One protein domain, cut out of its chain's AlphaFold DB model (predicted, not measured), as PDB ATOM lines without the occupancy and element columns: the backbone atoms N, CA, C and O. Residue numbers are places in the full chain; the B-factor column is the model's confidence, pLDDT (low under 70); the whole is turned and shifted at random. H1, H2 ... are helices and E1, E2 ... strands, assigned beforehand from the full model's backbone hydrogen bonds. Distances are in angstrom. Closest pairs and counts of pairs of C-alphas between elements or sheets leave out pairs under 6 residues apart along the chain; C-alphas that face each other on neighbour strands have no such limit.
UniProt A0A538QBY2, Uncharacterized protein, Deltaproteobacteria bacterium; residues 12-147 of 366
ATOM      1  N   THR A  12       3.805 -26.957  16.508       87.19
ATOM      2  CA  THR A  12       5.010 -27.358  15.756       87.19
ATOM      3  C   THR A  12       6.068 -27.997  16.662       87.19
ATOM      4  O   THR A  12       6.533 -29.103  16.387       87.19
ATOM      5  N   CYS A  13       6.399 -27.340  17.777       92.62
ATOM      6  CA  CYS A  13       7.367 -27.823  18.764       92.62
ATOM      7  C   CYS A  13       6.923 -29.152  19.382       92.62
ATOM      8  O   CYS A  13       7.672 -30.128  19.406       92.62
ATOM      9  N   LEU A  14       5.679 -29.199  19.863       93.38
ATOM     10  CA  LEU A  14       5.133 -30.349  20.574       93.38
ATOM     11  C   LEU A  14       4.903 -31.547  19.646       93.38
ATOM     12  O   LEU A  14       5.033 -32.686  20.096       93.38
ATOM     13  N   THR A  15       4.594 -31.311  18.366       87.25
ATOM     14  CA  THR A  15       4.502 -32.374  17.354       87.25
ATOM     15  C   THR A  15       5.873 -32.987  17.129       87.25
ATOM     16  O   THR A  15       6.021 -34.189  17.322       87.25
ATOM     17  N   ALA A  16       6.893 -32.167  16.854       91.62
ATOM     18  CA  ALA A  16       8.259 -32.653  16.663       91.62
ATOM     19  C   ALA A  16       8.786 -33.409  17.899       91.62
ATOM     20  O   ALA A  16       9.415 -34.459  17.776       91.62
ATOM     21  N   ALA A  17       8.473 -32.923  19.104       95.38
ATOM     22  CA  ALA A  17       8.831 -33.591  20.354       95.38
ATOM     23  C   ALA A  17       8.133 -34.951  20.515       95.38
ATOM     24  O   ALA A  17       8.762 -35.933  20.910       95.38
ATOM     25  N   SER A  18       6.838 -35.011  20.188       93.06
ATOM     26  CA  SER A  18       6.037 -36.238  20.263       93.06
ATOM     27  C   SER A  18       6.479 -37.268  19.221       93.06
ATOM     28  O   SER A  18       6.538 -38.455  19.531       93.06
ATOM     29  N   GLU A  19       6.838 -36.834  18.011       89.88
ATOM     30  CA  GLU A  19       7.403 -37.690  16.961       89.88
ATOM     31  C   GLU A  19       8.750 -38.274  17.389       89.88
ATOM     32  O   GLU A  19       8.959 -39.482  17.282       89.88
ATOM     33  N   GLN A  20       9.633 -37.450  17.959       94.50
ATOM     34  CA  GLN A  20      10.915 -37.925  18.470       94.50
ATOM     35  C   GLN A  20      10.738 -38.919  19.626       94.50
ATOM     36  O   GLN A  20      11.420 -39.945  19.677       94.50
ATOM     37  N   ALA A  21       9.795 -38.662  20.536       96.19
ATOM     38  CA  ALA A  21       9.435 -39.606  21.588       96.19
ATOM     39  C   ALA A  21       8.902 -40.929  21.013       96.19
ATOM     40  O   ALA A  21       9.321 -42.003  21.449       96.19
ATOM     41  N   ALA A  22       8.016 -40.864  20.016       90.25
ATOM     42  CA  ALA A  22       7.451 -42.036  19.359       90.25
ATOM     43  C   ALA A  22       8.519 -42.868  18.643       90.25
ATOM     44  O   ALA A  22       8.537 -44.084  18.812       90.25
ATOM     45  N   GLU A  23       9.452 -42.232  17.932       91.31
ATOM     46  CA  GLU A  23      10.564 -42.919  17.269       91.31
ATOM     47  C   GLU A  23      11.449 -43.670  18.277       91.31
ATOM     48  O   GLU A  23      11.797 -44.832  18.055       91.31
ATOM     49  N   LEU A  24      11.782 -43.041  19.412       95.44
ATOM     50  CA  LEU A  24      12.590 -43.659  20.473       95.44
ATOM     51  C   LEU A  24      11.891 -44.872  21.104       95.44
ATOM     52  O   LEU A  24      12.532 -45.894  21.371       95.44
ATOM     53  N   VAL A  25      10.576 -44.782  21.314       94.81
ATOM     54  CA  VAL A  25       9.758 -45.892  21.819       94.81
ATOM     55  C   VAL A  25       9.657 -47.014  20.785       94.81
ATOM     56  O   VAL A  25       9.868 -48.177  21.131       94.81
ATOM     57  N   GLU A  26       9.339 -46.691  19.530       90.62
ATOM     58  CA  GLU A  26       9.134 -47.665  18.452       90.62
ATOM     59  C   GLU A  26      10.409 -48.468  18.189       90.62
ATOM     60  O   GLU A  26      10.377 -49.698  18.103       90.62
ATOM     61  N   ARG A  27      11.555 -47.782  18.154       94.00
ATOM     62  CA  ARG A  27      12.872 -48.415  18.013       94.00
ATOM     63  C   ARG A  27      13.333 -49.135  19.268       94.00
ATOM     64  O   ARG A  27      14.340 -49.839  19.207       94.00
ATOM     65  N   ARG A  28      12.609 -48.976  20.381       93.94
ATOM     66  CA  ARG A  28      12.972 -49.498  21.699       93.94
ATOM     67  C   ARG A  28      14.425 -49.162  22.024       93.94
ATOM     68  O   ARG A  28      15.222 -50.072  22.255       93.94
ATOM     69  N   ASP A  29      14.756 -47.871  21.985       97.56
ATOM     70  CA  ASP A  29      16.110 -47.385  22.252       97.56
ATOM     71  C   ASP A  29      16.716 -48.101  23.483       97.56
ATOM     72  O   ASP A  29      16.094 -48.089  24.551       97.56
ATOM     73  N   PRO A  30      17.884 -48.766  23.358       96.81
ATOM     74  CA  PRO A  30      18.400 -49.626  24.421       96.81
ATOM     75  C   PRO A  30      18.616 -48.900  25.748       96.81
ATOM     76  O   PRO A  30      18.312 -49.456  26.799       96.81
ATOM     77  N   LEU A  31      19.083 -47.647  25.705       97.06
ATOM     78  CA  LEU A  31      19.315 -46.857  26.910       97.06
ATOM     79  C   LEU A  31      17.993 -46.577  27.630       97.06
ATOM     80  O   LEU A  31      17.921 -46.706  28.849       97.06
ATOM     81  N   LEU A  32      16.943 -46.222  26.888       97.88
ATOM     82  CA  LEU A  32      15.620 -45.944  27.449       97.88
ATOM     83  C   LEU A  32      14.895 -47.208  27.917       97.88
ATOM     84  O   LEU A  32      14.193 -47.164  28.926       97.88
ATOM     85  N   VAL A  33      15.088 -48.339  27.237       97.69
ATOM     86  CA  VAL A  33      14.572 -49.637  27.686       97.69
ATOM     87  C   VAL A  33      15.235 -50.058  28.995       97.69
ATOM     88  O   VAL A  33      14.525 -50.409  29.936       97.69
ATOM     89  N   ASP A  34      16.564 -49.982  29.085       97.69
ATOM     90  CA  ASP A  34      17.307 -50.293  30.311       97.69
ATOM     91  C   ASP A  34      16.929 -49.331  31.447       97.69
ATOM     92  O   ASP A  34      16.817 -49.731  32.608       97.69
ATOM     93  N   TYR A  35      16.672 -48.062  31.119       97.50
ATOM     94  CA  TYR A  35      16.157 -47.085  32.072       97.50
ATOM     95  C   TYR A  35      14.766 -47.469  32.585       97.50
ATOM     96  O   TYR A  35      14.540 -47.503  33.793       97.50
ATOM     97  N   ALA A  36      13.840 -47.812  31.684       97.69
ATOM     98  CA  ALA A  36      12.474 -48.197  32.030       97.69
ATOM     99  C   ALA A  36      12.424 -49.471  32.890       97.69
ATOM    100  O   ALA A  36      11.629 -49.541  33.823       97.69
ATOM    101  N   GLN A  37      13.299 -50.451  32.640       97.50
ATOM    102  CA  GLN A  37      13.356 -51.715  33.394       97.50
ATOM    103  C   GLN A  37      13.650 -51.551  34.894       97.50
ATOM    104  O   GLN A  37      13.430 -52.487  35.665       97.50
ATOM    105  N   GLN A  38      14.128 -50.382  35.326       97.75
ATOM    106  CA  GLN A  38      14.341 -50.074  36.743       97.75
ATOM    107  C   GLN A  38      13.027 -49.874  37.511       97.75
ATOM    108  O   GLN A  38      13.027 -49.927  38.742       97.75
ATOM    109  N   PHE A  39      11.914 -49.674  36.802       98.06
ATOM    110  CA  PHE A  39      10.606 -49.381  37.374       98.06
ATOM    111  C   PHE A  39       9.622 -50.510  37.078       98.06
ATOM    112  O   PHE A  39       9.603 -51.085  35.989       98.06
ATOM    113  N   ARG A  40       8.768 -50.827  38.049       96.12
ATOM    114  CA  ARG A  40       7.689 -51.812  37.883       96.12
ATOM    115  C   ARG A  40       6.414 -51.178  37.356       96.12
ATOM    116  O   ARG A  40       5.582 -51.874  36.781       96.12
ATOM    117  N   THR A  41       6.235 -49.884  37.608       96.62
ATOM    118  CA  THR A  41       5.024 -49.138  37.264       96.62
ATOM    119  C   THR A  41       5.371 -47.757  36.718       96.62
ATOM    120  O   THR A  41       6.428 -47.200  37.019       96.62
ATOM    121  N   THR A  42       4.453 -47.176  35.946       96.75
ATOM    122  CA  THR A  42       4.554 -45.786  35.474       96.75
ATOM    123  C   THR A  42       4.620 -44.792  36.629       96.75
ATOM    124  O   THR A  42       5.370 -43.824  36.559       96.75
ATOM    125  N   GLN A  43       3.907 -45.060  37.724       96.56
ATOM    126  CA  GLN A  43       3.927 -44.221  38.919       96.56
ATOM    127  C   GLN A  43       5.323 -44.153  39.558       96.56
ATOM    128  O   GLN A  43       5.795 -43.057  39.852       96.56
ATOM    129  N   GLU A  44       6.011 -45.293  39.711       98.06
ATOM    130  CA  GLU A  44       7.396 -45.336  40.211       98.06
ATOM    131  C   GLU A  44       8.344 -44.537  39.302       98.06
ATOM    132  O   GLU A  44       9.182 -43.775  39.787       98.06
ATOM    133  N   ALA A  45       8.181 -44.657  37.980       98.06
ATOM    134  CA  ALA A  45       8.965 -43.887  37.017       98.06
ATOM    135  C   ALA A  45       8.697 -42.375  37.132       98.06
ATOM    136  O   ALA A  45       9.635 -41.580  37.139       98.06
ATOM    137  N   TYR A  46       7.438 -41.952  37.271       97.56
ATOM    138  CA  TYR A  46       7.080 -40.539  37.426       97.56
ATOM    139  C   TYR A  46       7.580 -39.951  38.750       97.56
ATOM    140  O   TYR A  46       8.072 -38.824  38.777       97.56
ATOM    141  N   GLU A  47       7.501 -40.703  39.848       97.62
ATOM    142  CA  GLU A  47       8.095 -40.317  41.134       97.62
ATOM    143  C   GLU A  47       9.611 -40.162  41.032       97.62
ATOM    144  O   GLU A  47      10.169 -39.176  41.519       97.62
ATOM    145  N   HIS A  48      10.273 -41.077  40.325       97.69
ATOM    146  CA  HIS A  48      11.693 -40.954  40.050       97.69
ATOM    147  C   HIS A  48      12.012 -39.693  39.235       97.69
ATOM    148  O   HIS A  48      12.889 -38.933  39.642       97.69
ATOM    149  N   ILE A  49      11.276 -39.414  38.151       97.94
ATOM    150  CA  ILE A  49      11.451 -38.182  37.365       97.94
ATOM    151  C   ILE A  49      11.336 -36.961  38.281       97.94
ATOM    152  O   ILE A  49      12.240 -36.126  38.289       97.94
ATOM    153  N   ARG A  50      10.288 -36.872  39.112       96.75
ATOM    154  CA  ARG A  50      10.097 -35.765  40.075       96.75
ATOM    155  C   ARG A  50      11.277 -35.598  41.036       96.75
ATOM    156  O   ARG A  50      11.598 -34.470  41.393       96.75
ATOM    157  N   SER A  51      11.928 -36.695  41.425       96.88
ATOM    158  CA  SER A  51      13.074 -36.679  42.345       96.88
ATOM    159  C   SER A  51      14.374 -36.150  41.727       96.88
ATOM    160  O   SER A  51      15.288 -35.769  42.461       96.88
ATOM    161  N   LEU A  52      14.480 -36.124  40.393       97.19
ATOM    162  CA  LEU A  52      15.685 -35.650  39.716       97.19
ATOM    163  C   LEU A  52      15.913 -34.157  39.998       97.19
ATOM    164  O   LEU A  52      14.946 -33.392  40.069       97.19
ATOM    165  N   PRO A  53      17.173 -33.699  40.097       96.31
ATOM    166  CA  PRO A  53      17.466 -32.273  40.141       96.31
ATOM    167  C   PRO A  53      16.985 -31.578  38.860       96.31
ATOM    168  O   PRO A  53      16.842 -32.194  37.805       96.31
ATOM    169  N   GLN A  54      16.751 -30.272  38.932       93.88
ATOM    170  CA  GLN A  54      16.309 -29.479  37.787       93.88
ATOM    171  C   GLN A  54      17.376 -28.473  37.375       93.88
ATOM    172  O   GLN A  54      17.862 -27.701  38.204       93.88
ATOM    173  N   ARG A  55      17.713 -28.483  36.082       94.44
ATOM    174  CA  ARG A  55      18.508 -27.449  35.414       94.44
ATOM    175  C   ARG A  55      17.683 -26.908  34.256       94.44
ATOM    176  O   ARG A  55      17.499 -27.624  33.273       94.44
ATOM    177  N   ASP A  56      17.212 -25.676  34.378       90.56
ATOM    178  CA  ASP A  56      16.412 -25.035  33.333       90.56
ATOM    179  C   ASP A  56      17.239 -24.853  32.045       90.56
ATOM    180  O   ASP A  56      18.467 -25.013  32.044       90.56
ATOM    181  N   ASP A  57      16.565 -24.635  30.916       89.25
ATOM    182  CA  ASP A  57      17.239 -24.295  29.661       89.25
ATOM    183  C   ASP A  57      17.257 -22.778  29.498       89.25
ATOM    184  O   ASP A  57      16.212 -22.139  29.415       89.25
ATOM    185  N   GLU A  58      18.459 -22.210  29.466       86.94
ATOM    186  CA  GLU A  58      18.685 -20.777  29.267       86.94
ATOM    187  C   GLU A  58      18.831 -20.422  27.774       86.94
ATOM    188  O   GLU A  58      19.134 -19.282  27.431       86.94
ATOM    189  N   GLY A  59      18.648 -21.394  26.869       83.38
ATOM    190  CA  GLY A  59      18.756 -21.189  25.424       83.38
ATOM    191  C   GLY A  59      20.199 -21.137  24.916       83.38
ATOM    192  O   GLY A  59      20.447 -20.666  23.809       83.38
ATOM    193  N   ALA A  60      21.166 -21.619  25.703       87.00
ATOM    194  CA  ALA A  60      22.567 -21.662  25.293       87.00
ATOM    195  C   ALA A  60      22.745 -22.586  24.062       87.00
ATOM    196  O   ALA A  60      22.328 -23.748  24.131       87.00
ATOM    197  N   PRO A  61      23.370 -22.113  22.961       85.12
ATOM    198  CA  PRO A  61      23.488 -22.882  21.715       85.12
ATOM    199  C   PRO A  61      24.220 -24.218  21.876       85.12
ATOM    200  O   PRO A  61      23.820 -25.213  21.284       85.12
ATOM    201  N   ASP A  62      25.246 -24.257  22.729       87.75
ATOM    202  CA  ASP A  62      26.103 -25.435  22.913       87.75
ATOM    203  C   ASP A  62      25.622 -26.370  24.041       87.75
ATOM    204  O   ASP A  62      26.311 -27.325  24.408       87.75
ATOM    205  N   ASP A  63      24.448 -26.116  24.632       87.50
ATOM    206  CA  ASP A  63      23.944 -26.883  25.777       87.50
ATOM    207  C   ASP A  63      23.203 -28.162  25.357       87.50
ATOM    208  O   ASP A  63      22.042 -28.378  25.698       87.50
ATOM    209  N   GLY A  64      23.900 -29.036  24.631       88.38
ATOM    210  CA  GLY A  64      23.408 -30.352  24.225       88.38
ATOM    211  C   GLY A  64      22.462 -30.341  23.015       88.38
ATOM    212  O   GLY A  64      22.277 -29.307  22.378       88.38
ATOM    213  N   PRO A  65      21.884 -31.506  22.664       93.38
ATOM    214  CA  PRO A  65      20.942 -31.622  21.554       93.38
ATOM    215  C   PRO A  65      19.736 -30.702  21.751       93.38
ATOM    216  O   PRO A  65      19.188 -30.590  22.853       93.38
ATOM    217  N   LYS A  66      19.329 -30.065  20.658       91.69
ATOM    218  CA  LYS A  66      18.246 -29.091  20.603       91.69
ATOM    219  C   LYS A  66      17.158 -29.552  19.634       91.69
ATOM    220  O   LYS A  66      17.444 -30.219  18.641       91.69
ATOM    221  N   LEU A  67      15.920 -29.164  19.920       92.62
ATOM    222  CA  LEU A  67      14.780 -29.317  19.033       92.62
ATOM    223  C   LEU A  67      14.493 -27.970  18.360       92.62
ATOM    224  O   LEU A  67      13.820 -27.106  18.922       92.62
ATOM    225  N   GLU A  68      15.030 -27.800  17.150       91.25
ATOM    226  CA  GLU A  68      14.958 -26.558  16.354       91.25
ATOM    227  C   GLU A  68      13.528 -26.170  15.951       91.25
ATOM    228  O   GLU A  68      13.254 -25.018  15.635       91.25
ATOM    229  N   ALA A  69      12.596 -27.128  15.975       90.88
ATOM    230  CA  ALA A  69      11.178 -26.889  15.707       90.88
ATOM    231  C   ALA A  69      10.482 -26.053  16.801       90.88
ATOM    232  O   ALA A  69       9.336 -25.637  16.624       90.88
ATOM    233  N   CYS A  70      11.144 -25.843  17.940       90.06
ATOM    234  CA  CYS A  70      10.624 -25.055  19.046       90.06
ATOM    235  C   CYS A  70      11.059 -23.597  18.975       90.06
ATOM    236  O   CYS A  70      12.189 -23.288  18.611       90.06
ATOM    237  N   GLU A  71      10.176 -22.699  19.412       86.75
ATOM    238  CA  GLU A  71      10.472 -21.276  19.538       86.75
ATOM    239  C   GLU A  71      10.168 -20.808  20.973       86.75
ATOM    240  O   GLU A  71       8.995 -20.749  21.338       86.75
ATOM    241  N   PRO A  72      11.180 -20.479  21.807       86.38
ATOM    242  CA  PRO A  72      12.601 -20.615  21.517       86.38
ATOM    243  C   PRO A  72      13.016 -22.088  21.461       86.38
ATOM    244  O   PRO A  72      12.374 -22.956  22.062       86.38
ATOM    245  N   VAL A  73      14.126 -22.336  20.770       90.88
ATOM    246  CA  VAL A  73      14.733 -23.659  20.615       90.88
ATOM    247  C   VAL A  73      14.920 -24.319  21.982       90.88
ATOM    248  O   VAL A  73      15.512 -23.729  22.886       90.88
ATOM    249  N   GLN A  74      14.415 -25.546  22.127       92.94
ATOM    250  CA  GLN A  74      14.422 -26.274  23.397       92.94
ATOM    251  C   GLN A  74      15.508 -27.343  23.423       92.94
ATOM    252  O   GLN A  74      15.675 -28.103  22.473       92.94
ATOM    253  N   ARG A  75      16.229 -27.453  24.539       95.44
ATOM    254  CA  ARG A  75      17.124 -28.579  24.823       95.44
ATOM    255  C   ARG A  75      16.339 -29.866  25.031       95.44
ATOM    256  O   ARG A  75      15.377 -29.884  25.794       95.44
ATOM    257  N   LEU A  76      16.821 -30.952  24.427       95.19
ATOM    258  CA  LEU A  76      16.215 -32.272  24.543       95.19
ATOM    259  C   LEU A  76      17.251 -33.380  24.766       95.19
ATOM    260  O   LEU A  76      17.661 -34.081  23.843       95.19
ATOM    261  N   ARG A  77      17.665 -33.568  26.022       94.94
ATOM    262  CA  ARG A  77      18.475 -34.716  26.453       94.94
ATOM    263  C   ARG A  77      17.563 -35.740  27.126       94.94
ATOM    264  O   ARG A  77      16.966 -35.438  28.158       94.94
ATOM    265  N   VAL A  78      17.469 -36.950  26.579       94.44
ATOM    266  CA  VAL A  78      16.584 -37.989  27.123       94.44
ATOM    267  C   VAL A  78      17.305 -39.346  27.158       94.44
ATOM    268  O   VAL A  78      17.699 -39.825  26.099       94.44
ATOM    269  N   PRO A  79      17.490 -39.973  28.340       94.81
ATOM    270  CA  PRO A  79      17.250 -39.419  29.675       94.81
ATOM    271  C   PRO A  79      18.343 -38.403  30.071       94.81
ATOM    272  O   PRO A  79      19.513 -38.561  29.725       94.81
ATOM    273  N   ALA A  80      17.980 -37.374  30.842       95.75
ATOM    274  CA  ALA A  80      18.933 -36.445  31.456       95.75
ATOM    275  C   ALA A  80      18.983 -36.638  32.977       95.75
ATOM    276  O   ALA A  80      17.936 -36.818  33.594       95.75
ATOM    277  N   PRO A  81      20.160 -36.505  33.619       95.94
ATOM    278  CA  PRO A  81      20.265 -36.577  35.078       95.94
ATOM    279  C   PRO A  81      19.675 -35.344  35.779       95.94
ATOM    280  O   PRO A  81      19.431 -35.375  36.980       95.94
ATOM    281  N   ASN A  82      19.491 -34.243  35.048       96.44
ATOM    282  CA  ASN A  82      18.984 -32.973  35.556       96.44
ATOM    283  C   ASN A  82      18.027 -32.297  34.553       96.44
ATOM    284  O   ASN A  82      18.387 -31.269  33.967       96.44
ATOM    285  N   PRO A  83      16.853 -32.893  34.285       97.19
ATOM    286  CA  PRO A  83      15.968 -32.437  33.222       97.19
ATOM    287  C   PRO A  83      15.227 -31.141  33.598       97.19
ATOM    288  O   PRO A  83      14.848 -30.943  34.760       97.19
ATOM    289  N   ASN A  84      15.004 -30.275  32.607       94.88
ATOM    290  CA  ASN A  84      14.037 -29.170  32.697       94.88
ATOM    291  C   ASN A  84      12.587 -29.696  32.548       94.88
ATOM    292  O   ASN A  84      12.377 -30.897  32.369       94.88
ATOM    293  N   CYS A  85      11.580 -28.822  32.614       94.38
ATOM    294  CA  CYS A  85      10.170 -29.211  32.465       94.38
ATOM    295  C   CYS A  85       9.860 -29.922  31.133       94.38
ATOM    296  O   CYS A  85       9.165 -30.938  31.121       94.38
ATOM    297  N   PHE A  86      10.447 -29.454  30.029       95.50
ATOM    298  CA  PHE A  86      10.276 -30.021  28.692       95.50
ATOM    299  C   PHE A  86      10.855 -31.443  28.584       95.50
ATOM    300  O   PHE A  86      10.151 -32.389  28.227       95.50
ATOM    301  N   GLU A  87      12.113 -31.623  28.995       97.50
ATOM    302  CA  GLU A  87      12.805 -32.915  29.063       97.50
ATOM    303  C   GLU A  87      12.058 -33.893  29.994       97.50
ATOM    304  O   GLU A  87      11.968 -35.082  29.688       97.50
ATOM    305  N   ARG A  88      11.471 -33.409  31.105       97.81
ATOM    306  CA  ARG A  88      10.648 -34.220  32.029       97.81
ATOM    307  C   ARG A  88       9.374 -34.726  31.372       97.81
ATOM    308  O   ARG A  88       9.068 -35.908  31.514       97.81
ATOM    309  N   ALA A  89       8.639 -33.854  30.687       97.06
ATOM    310  CA  ALA A  89       7.391 -34.221  30.029       97.06
ATOM    311  C   ALA A  89       7.628 -35.301  28.960       97.06
ATOM    312  O   ALA A  89       6.922 -36.308  28.936       97.06
ATOM    313  N   ILE A  90       8.683 -35.142  28.156       97.81
ATOM    314  CA  ILE A  90       9.049 -36.094  27.099       97.81
ATOM    315  C   ILE A  90       9.572 -37.409  27.684       97.81
ATOM    316  O   ILE A  90       9.146 -38.483  27.259       97.81
ATOM    317  N   LEU A  91      10.440 -37.362  28.702       98.38
ATOM    318  CA  LEU A  91      10.888 -38.575  29.391       98.38
ATOM    319  C   LEU A  91       9.702 -39.321  30.020       98.38
ATOM    320  O   LEU A  91       9.613 -40.540  29.899       98.38
ATOM    321  N   GLY A  92       8.768 -38.602  30.645       97.94
ATOM    322  CA  GLY A  92       7.539 -39.175  31.190       97.94
ATOM    323  C   GLY A  92       6.675 -39.827  30.112       97.94
ATOM    324  O   GLY A  92       6.212 -40.948  30.301       97.94
ATOM    325  N   GLN A  93       6.520 -39.180  28.956       97.94
ATOM    326  CA  GLN A  93       5.799 -39.736  27.813       97.94
ATOM    327  C   GLN A  93       6.420 -41.059  27.332       97.94
ATOM    328  O   GLN A  93       5.701 -42.045  27.162       97.94
ATOM    329  N   ILE A  94       7.747 -41.098  27.174       98.25
ATOM    330  CA  ILE A  94       8.500 -42.278  26.720       98.25
ATOM    331  C   ILE A  94       8.431 -43.415  27.739       98.25
ATOM    332  O   ILE A  94       8.080 -44.538  27.381       98.25
ATOM    333  N   LEU A  95       8.753 -43.150  29.012       98.25
ATOM    334  CA  LEU A  95       8.726 -44.185  30.051       98.25
ATOM    335  C   LEU A  95       7.309 -44.695  30.281       98.25
ATOM    336  O   LEU A  95       7.110 -45.898  30.433       98.25
ATOM    337  N   GLY A  96       6.331 -43.789  30.248       97.06
ATOM    338  CA  GLY A  96       4.920 -44.128  30.259       97.06
ATOM    339  C   GLY A  96       4.596 -45.147  29.174       97.06
ATOM    340  O   GLY A  96       3.997 -46.175  29.466       97.06
ATOM    341  N   GLU A  97       5.043 -44.905  27.942       95.81
ATOM    342  CA  GLU A  97       4.769 -45.795  26.814       95.81
ATOM    343  C   GLU A  97       5.495 -47.138  26.877       95.81
ATOM    344  O   GLU A  97       4.920 -48.169  26.525       95.81
ATOM    345  N   LEU A  98       6.743 -47.149  27.349       96.88
ATOM    346  CA  LEU A  98       7.523 -48.377  27.494       96.88
ATOM    347  C   LEU A  98       6.986 -49.288  28.610       96.88
ATOM    348  O   LEU A  98       7.085 -50.510  28.486       96.88
ATOM    349  N   LEU A  99       6.444 -48.705  29.686       96.62
ATOM    350  CA  LEU A  99       5.949 -49.429  30.862       96.62
ATOM    351  C   LEU A  99       4.472 -49.811  30.746       96.62
ATOM    352  O   LEU A  99       4.098 -50.937  31.067       96.62
ATOM    353  N   ASP A 100       3.635 -48.878  30.300       94.19
ATOM    354  CA  ASP A 100       2.201 -49.076  30.133       94.19
ATOM    355  C   ASP A 100       1.694 -48.311  28.899       94.19
ATOM    356  O   ASP A 100       1.337 -47.134  29.002       94.19
ATOM    357  N   PRO A 101       1.613 -48.953  27.723       89.50
ATOM    358  CA  PRO A 101       1.216 -48.281  26.489       89.50
ATOM    359  C   PRO A 101      -0.294 -47.991  26.397       89.50
ATOM    360  O   PRO A 101      -0.742 -47.442  25.385       89.50
ATOM    361  N   HIS A 102      -1.104 -48.369  27.398       83.56
ATOM    362  CA  HIS A 102      -2.563 -48.225  27.330       83.56
ATOM    363  C   HIS A 102      -3.047 -46.764  27.386       83.56
ATOM    364  O   HIS A 102      -3.904 -46.415  26.569       83.56
ATOM    365  N   PRO A 103      -2.536 -45.892  28.277       86.69
ATOM    366  CA  PRO A 103      -2.970 -44.503  28.334       86.69
ATOM    367  C   PRO A 103      -2.538 -43.696  27.106       86.69
ATOM    368  O   PRO A 103      -1.470 -43.917  26.527       86.69
ATOM    369  N   VAL A 104      -3.362 -42.727  26.710       82.44
ATOM    370  CA  VAL A 104      -2.998 -41.738  25.687       82.44
ATOM    371  C   VAL A 104      -2.166 -40.654  26.345       82.44
ATOM    372  O   VAL A 104      -2.611 -40.044  27.313       82.44
ATOM    373  N   ARG A 105      -0.976 -40.393  25.814       90.81
ATOM    374  CA  ARG A 105      -0.039 -39.420  26.364       90.81
ATOM    375  C   ARG A 105       0.218 -38.300  25.383       90.81
ATOM    376  O   ARG A 105       0.691 -38.549  24.277       90.81
ATOM    377  N   GLN A 106      -0.090 -37.081  25.796       91.44
ATOM    378  CA  GLN A 106       0.044 -35.876  24.980       91.44
ATOM    379  C   GLN A 106       0.957 -34.888  25.692       91.44
ATOM    380  O   GLN A 106       1.054 -34.900  26.918       91.44
ATOM    381  N   LEU A 107       1.594 -34.012  24.928       93.69
ATOM    382  CA  LEU A 107       2.292 -32.861  25.481       93.69
ATOM    383  C   LEU A 107       1.396 -31.629  25.358       93.69
ATOM    384  O   LEU A 107       0.668 -31.481  24.376       93.69
ATOM    385  N   ALA A 108       1.459 -30.749  26.347       90.88
ATOM    386  CA  ALA A 108       0.792 -29.454  26.321       90.88
ATOM    387  C   ALA A 108       1.774 -28.380  26.776       90.88
ATOM    388  O   ALA A 108       2.487 -28.604  27.751       90.88
ATOM    389  N   THR A 109       1.774 -27.217  26.127       90.31
ATOM    390  CA  THR A 109       2.437 -26.025  26.664       90.31
ATOM    391  C   THR A 109       1.388 -25.083  27.223       90.31
ATOM    392  O   THR A 109       0.433 -24.714  26.541       90.31
ATOM    393  N   LEU A 110       1.576 -24.701  28.480       87.00
ATOM    394  CA  LEU A 110       0.744 -23.748  29.194       87.00
ATOM    395  C   LEU A 110       1.529 -22.456  29.425       87.00
ATOM    396  O   LEU A 110       2.742 -22.485  29.633       87.00
ATOM    397  N   GLU A 111       0.821 -21.332  29.395       83.88
ATOM    398  CA  GLU A 111       1.369 -20.011  29.700       83.88
ATOM    399  C   GLU A 111       1.119 -19.669  31.168       83.88
ATOM    400  O   GLU A 111      -0.021 -19.705  31.636       83.88
ATOM    401  N   PHE A 112       2.179 -19.302  31.886       82.38
ATOM    402  CA  PHE A 112       2.110 -18.840  33.269       82.38
ATOM    403  C   PHE A 112       2.758 -17.456  33.415       82.38
ATOM    404  O   PHE A 112       3.595 -17.077  32.595       82.38
ATOM    405  N   PRO A 113       2.460 -16.696  34.492       81.25
ATOM    406  CA  PRO A 113       3.105 -15.401  34.741       81.25
ATOM    407  C   PRO A 113       4.639 -15.454  34.811       81.25
ATOM    408  O   PRO A 113       5.304 -14.439  34.616       81.25
ATOM    409  N   TRP A 114       5.202 -16.624  35.108       81.75
ATOM    410  CA  TRP A 114       6.641 -16.880  35.182       81.75
ATOM    411  C   TRP A 114       7.223 -17.505  33.902       81.75
ATOM    412  O   TRP A 114       8.424 -17.761  33.850       81.75
ATOM    413  N   GLY A 115       6.407 -17.718  32.869       83.50
ATOM    414  CA  GLY A 115       6.824 -18.211  31.558       83.50
ATOM    415  C   GLY A 115       6.053 -19.444  31.089       83.50
ATOM    416  O   GLY A 115       5.183 -19.973  31.782       83.50
ATOM    417  N   ARG A 116       6.397 -19.909  29.885       87.06
ATOM    418  CA  ARG A 116       5.836 -21.131  29.303       87.06
ATOM    419  C   ARG A 116       6.307 -22.374  30.030       87.06
ATOM    420  O   ARG A 116       7.459 -22.473  30.454       87.06
ATOM    421  N   HIS A 117       5.421 -23.357  30.099       90.38
ATOM    422  CA  HIS A 117       5.708 -24.626  30.732       90.38
ATOM    423  C   HIS A 117       5.086 -25.786  29.972       90.38
ATOM    424  O   HIS A 117       3.873 -25.822  29.757       90.38
ATOM    425  N   THR A 118       5.916 -26.755  29.599       92.81
ATOM    426  CA  THR A 118       5.452 -27.973  28.942       92.81
ATOM    427  C   THR A 118       5.171 -29.057  29.972       92.81
ATOM    428  O   THR A 118       5.998 -29.332  30.841       92.81
ATOM    429  N   ILE A 119       4.008 -29.692  29.854       93.50
ATOM    430  CA  ILE A 119       3.547 -30.768  30.727       93.50
ATOM    431  C   ILE A 119       3.178 -32.014  29.932       93.50
ATOM    432  O   ILE A 119       2.844 -31.952  28.747       93.50
ATOM    433  N   LEU A 120       3.194 -33.146  30.630       95.25
ATOM    434  CA  LEU A 120       2.614 -34.395  30.162       95.25
ATOM    435  C   LEU A 120       1.132 -34.435  30.537       95.25
ATOM    436  O   LEU A 120       0.770 -34.167  31.682       95.25
ATOM    437  N   LEU A 121       0.288 -34.825  29.593       90.31
ATOM    438  CA  LEU A 121      -1.090 -35.215  29.841       90.31
ATOM    439  C   LEU A 121      -1.231 -36.719  29.653       90.31
ATOM    440  O   LEU A 121      -0.715 -37.268  28.683       90.31
ATOM    441  N   GLU A 122      -1.984 -37.367  30.531       88.94
ATOM    442  CA  GLU A 122      -2.374 -38.764  30.406       88.94
ATOM    443  C   GLU A 122      -3.903 -38.856  30.375       88.94
ATOM    444  O   GLU A 122      -4.589 -38.446  31.309       88.94
ATOM    445  N   ASN A 123      -4.458 -39.337  29.261       81.81
ATOM    446  CA  ASN A 123      -5.896 -39.345  28.972       81.81
ATOM    447  C   ASN A 123      -6.563 -37.968  29.168       81.81
ATOM    448  O   ASN A 123      -7.699 -37.876  29.626       81.81
ATOM    449  N   GLY A 124      -5.839 -36.894  28.839       77.94
ATOM    450  CA  GLY A 124      -6.293 -35.512  29.010       77.94
ATOM    451  C   GLY A 124      -6.133 -34.944  30.425       77.94
ATOM    452  O   GLY A 124      -6.404 -33.764  30.619       77.94
ATOM    453  N   TYR A 125      -5.664 -35.734  31.397       81.56
ATOM    454  CA  TYR A 125      -5.382 -35.265  32.754       81.56
ATOM    455  C   TYR A 125      -3.912 -34.867  32.907       81.56
ATOM    456  O   TYR A 125      -3.040 -35.593  32.425       81.56
ATOM    457  N   PRO A 126      -3.600 -33.749  33.582       89.25
ATOM    458  CA  PRO A 126      -2.220 -33.334  33.774       89.25
ATOM    459  C   PRO A 126      -1.453 -34.284  34.691       89.25
ATOM    460  O   PRO A 126      -1.892 -34.613  35.791       89.25
ATOM    461  N   ILE A 127      -0.252 -34.660  34.260       92.81
ATOM    462  CA  ILE A 127       0.740 -35.350  35.076       92.81
ATOM    463  C   ILE A 127       1.837 -34.348  35.423       92.81
ATOM    464  O   ILE A 127       2.703 -34.025  34.607       92.81
ATOM    465  N   VAL A 128       1.818 -33.858  36.661       92.06
ATOM    466  CA  VAL A 128       2.827 -32.909  37.144       92.06
ATOM    467  C   VAL A 128       4.126 -33.650  37.434       92.06
ATOM    468  O   VAL A 128       4.179 -34.491  38.335       92.06
ATOM    469  N   LEU A 129       5.160 -33.369  36.639       94.62
ATOM    470  CA  LEU A 129       6.496 -33.972  36.745       94.62
ATOM    471  C   LEU A 129       7.581 -32.971  37.165       94.62
ATOM    472  O   LEU A 129       8.663 -33.387  37.593       94.62
ATOM    473  N   ASP A 130       7.311 -31.670  37.035       91.88
ATOM    474  CA  ASP A 130       8.177 -30.605  37.537       91.88
ATOM    475  C   ASP A 130       7.894 -30.381  39.039       91.88
ATOM    476  O   ASP A 130       6.759 -30.072  39.404       91.88
ATOM    477  N   PRO A 131       8.889 -30.558  39.930       87.31
ATOM    478  CA  PRO A 131       8.706 -30.402  41.372       87.31
ATOM    479  C   PRO A 131       8.579 -28.941  41.834       87.31
ATOM    480  O   PRO A 131       8.284 -28.703  43.004       87.31
ATOM    481  N   ARG A 132       8.846 -27.962  40.964       86.94
ATOM    482  CA  ARG A 132       8.771 -26.526  41.266       86.94
ATOM    483  C   ARG A 132       7.400 -25.923  40.982       86.94
ATOM    484  O   ARG A 132       7.197 -24.762  41.325       86.94
ATOM    485  N   VAL A 133       6.484 -26.678  40.375       85.62
ATOM    486  CA  VAL A 133       5.142 -26.198  40.022       85.62
ATOM    487  C   VAL A 133       4.105 -26.961  40.833       85.62
ATOM    488  O   VAL A 133       4.186 -28.184  40.971       85.62
ATOM    489  N   SER A 134       3.130 -26.251  41.397       85.69
ATOM    490  CA  SER A 134       2.084 -26.904  42.179       85.69
ATOM    491  C   SER A 134       1.041 -27.586  41.276       85.69
ATOM    492  O   SER A 134       0.743 -27.093  40.184       85.69
ATOM    493  N   PRO A 135       0.434 -28.707  41.716       82.94
ATOM    494  CA  PRO A 135      -0.664 -29.339  40.984       82.94
ATOM    495  C   PRO A 135      -1.844 -28.409  40.714       82.94
ATOM    496  O   PRO A 135      -2.372 -28.409  39.608       82.94
ATOM    497  N   GLU A 136      -2.202 -27.571  41.688       81.88
ATOM    498  CA  GLU A 136      -3.305 -26.614  41.571       81.88
ATOM    499  C   GLU A 136      -3.051 -25.579  40.464       81.88
ATOM    500  O   GLU A 136      -3.947 -25.271  39.680       81.88
ATOM    501  N   GLU A 137      -1.821 -25.073  40.338       83.50
ATOM    502  CA  GLU A 137      -1.455 -24.160  39.250       83.50
ATOM    503  C   GLU A 137      -1.565 -24.833  37.880       83.50
ATOM    504  O   GLU A 137      -2.099 -24.228  36.951       83.50
ATOM    505  N   ILE A 138      -1.111 -26.084  37.748       83.00
ATOM    506  CA  ILE A 138      -1.228 -26.828  36.490       83.00
ATOM    507  C   ILE A 138      -2.690 -27.114  36.148       83.00
ATOM    508  O   ILE A 138      -3.091 -26.911  35.004       83.00
ATOM    509  N   GLU A 139      -3.495 -27.564  37.109       77.94
ATOM    510  CA  GLU A 139      -4.922 -27.829  36.899       77.94
ATOM    511  C   GLU A 139      -5.659 -26.568  36.437       77.94
ATOM    512  O   GLU A 139      -6.394 -26.612  35.446       77.94
ATOM    513  N   ASN A 140      -5.391 -25.431  37.083       77.06
ATOM    514  CA  ASN A 140      -5.924 -24.137  36.669       77.06
ATOM    515  C   ASN A 140      -5.442 -23.756  35.262       77.06
ATOM    516  O   ASN A 140      -6.251 -23.351  34.432       77.06
ATOM    517  N   GLY A 141      -4.156 -23.945  34.960       74.69
ATOM    518  CA  GLY A 141      -3.586 -23.672  33.640       74.69
ATOM    519  C   GLY A 141      -4.203 -24.529  32.529       74.69
ATOM    520  O   GLY A 141      -4.527 -24.004  31.467       74.69
ATOM    521  N   VAL A 142      -4.439 -25.824  32.769       72.69
ATOM    522  CA  VAL A 142      -5.135 -26.710  31.819       72.69
ATOM    523  C   VAL A 142      -6.587 -26.277  31.639       72.69
ATOM    524  O   VAL A 142      -7.064 -26.219  30.508       72.69
ATOM    525  N   ALA A 143      -7.289 -25.933  32.724       71.00
ATOM    526  CA  ALA A 143      -8.665 -25.447  32.657       71.00
ATOM    527  C   ALA A 143      -8.769 -24.129  31.868       71.00
ATOM    528  O   ALA A 143      -9.656 -23.982  31.026       71.00
ATOM    529  N   THR A 144      -7.834 -23.198  32.076       68.62
ATOM    530  CA  THR A 144      -7.742 -21.956  31.302       68.62
ATOM    531  C   THR A 144      -7.372 -22.230  29.850       68.62
ATOM    532  O   THR A 144      -8.040 -21.712  28.967       68.62
ATOM    533  N   GLY A 145      -6.391 -23.092  29.574       62.16
ATOM    534  CA  GLY A 145      -6.028 -23.478  28.209       62.16
ATOM    535  C   GLY A 145      -7.193 -24.130  27.457       62.16
ATOM    536  O   GLY A 145      -7.424 -23.836  26.289       62.16
ATOM    537  N   LEU A 146      -7.995 -24.957  28.132       56.38
ATOM    538  CA  LEU A 146      -9.241 -25.505  27.589       56.38
ATOM    539  C   LEU A 146     -10.285 -24.420  27.297       56.38
ATOM    540  O   LEU A 146     -10.958 -24.503  26.272       56.38
ATOM    541  N   ALA A 147     -10.408 -23.413  28.164       49.69
ATOM    542  CA  ALA A 147     -11.354 -22.311  28.010       49.69
ATOM    543  C   ALA A 147     -10.925 -21.287  26.942       49.69
ATOM    544  O   ALA A 147     -11.769 -20.786  26.209       49.69
TER     545      ALA A 147
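This is residues 12 to 147 of the 366 residues of an uncharacterized protein of Deltaproteobacteria bacterium (UniProt A0A538QBY2). A long two-stranded hairpin, E1 and E2, with the short strand E3 beside E2, makes a small sheet between helices: H4 packs along one face and H5 covers part of the other. H4 is also the middle of a helical group, with H1 and H3 along its sides and H2 crossing near its last residues. The printed part has 136 residues with five named helices and three named strands, in the order H1 H2 H3 H4 E1 E2 E3 H5; the sheet order is E1 E2 E3, antiparallel, and the class is mixed, helices and strands. The whole is compact, with a radius of gyration of the C-alphas of 14.0 A, and rounded, spanning 38 by 34 by 27 A.

Find C-alpha 105 at (-0.039, -39.420, 26.364); from there E1 runs 21.8 A to residue 112. E2, residues 115 to 122, runs back over 22.5 A, and E3 is residues 125 to 127. H4, residues 85 to 99, is 20.7 A long. Look for C-alpha 12 at (5.010, -27.358, 15.756), where H1, residues 12 to 26, begins its 20.9 A. H2 is residues 30 to 36 and H3 residues 42 to 51. H5, residues 135 to 147, runs 18.2 A to C-alpha 147 at (-11.354, -22.311, 28.010).

Start at the meander E1 E2 E3, each strand the antiparallel neighbour of the one before. In the hairpin of E1 and E2, N 110 and O 117 are 2.9 A apart, within hydrogen-bond range; in that of E2 and E3, N 127 and O 120 are at 2.8 A. H4 is on the sheet at a height of 8.7 A, along E2 at 3 degrees on the local plane; the closest C-alphas are those of Ala 89 and Leu 120, 4.8 A. H5 is on the opposite face from H4, and its closest C-alpha to E1 is that of Gly 141, 6.2 A from that of Leu 110. H4 is the hub, touching three helices. H1 touches it, Ala 21 to Ile 94 at 5.9 A between C-alphas, the same way at a shallow tilt of 32 degrees, only just short of steep. H3 and H4 form a helical hairpin, opposite ways at a shallow tilt of 26 degrees, with the C-alphas of Thr 42 and Gly 96 closest at 5.5 A. H2 touches residues 95 to 99 of H4 alone, about perpendicular at 88 degrees; the closest C-alphas are those of Ala 36 and Leu 95, 5.8 A. In H1, H2, H3, H4 and H5, every O i to N i+4 pair is within hydrogen-bond range.

The C-alphas farthest apart are those of Pro 30 and Ala 147, 40.5 A. The printed part has no cut. The long link is H3 to H4, residues 52 to 84, where residues 66 to 67 pair antiparallel with 74 to 75. Confidence is under 70 at residues 144 to 147.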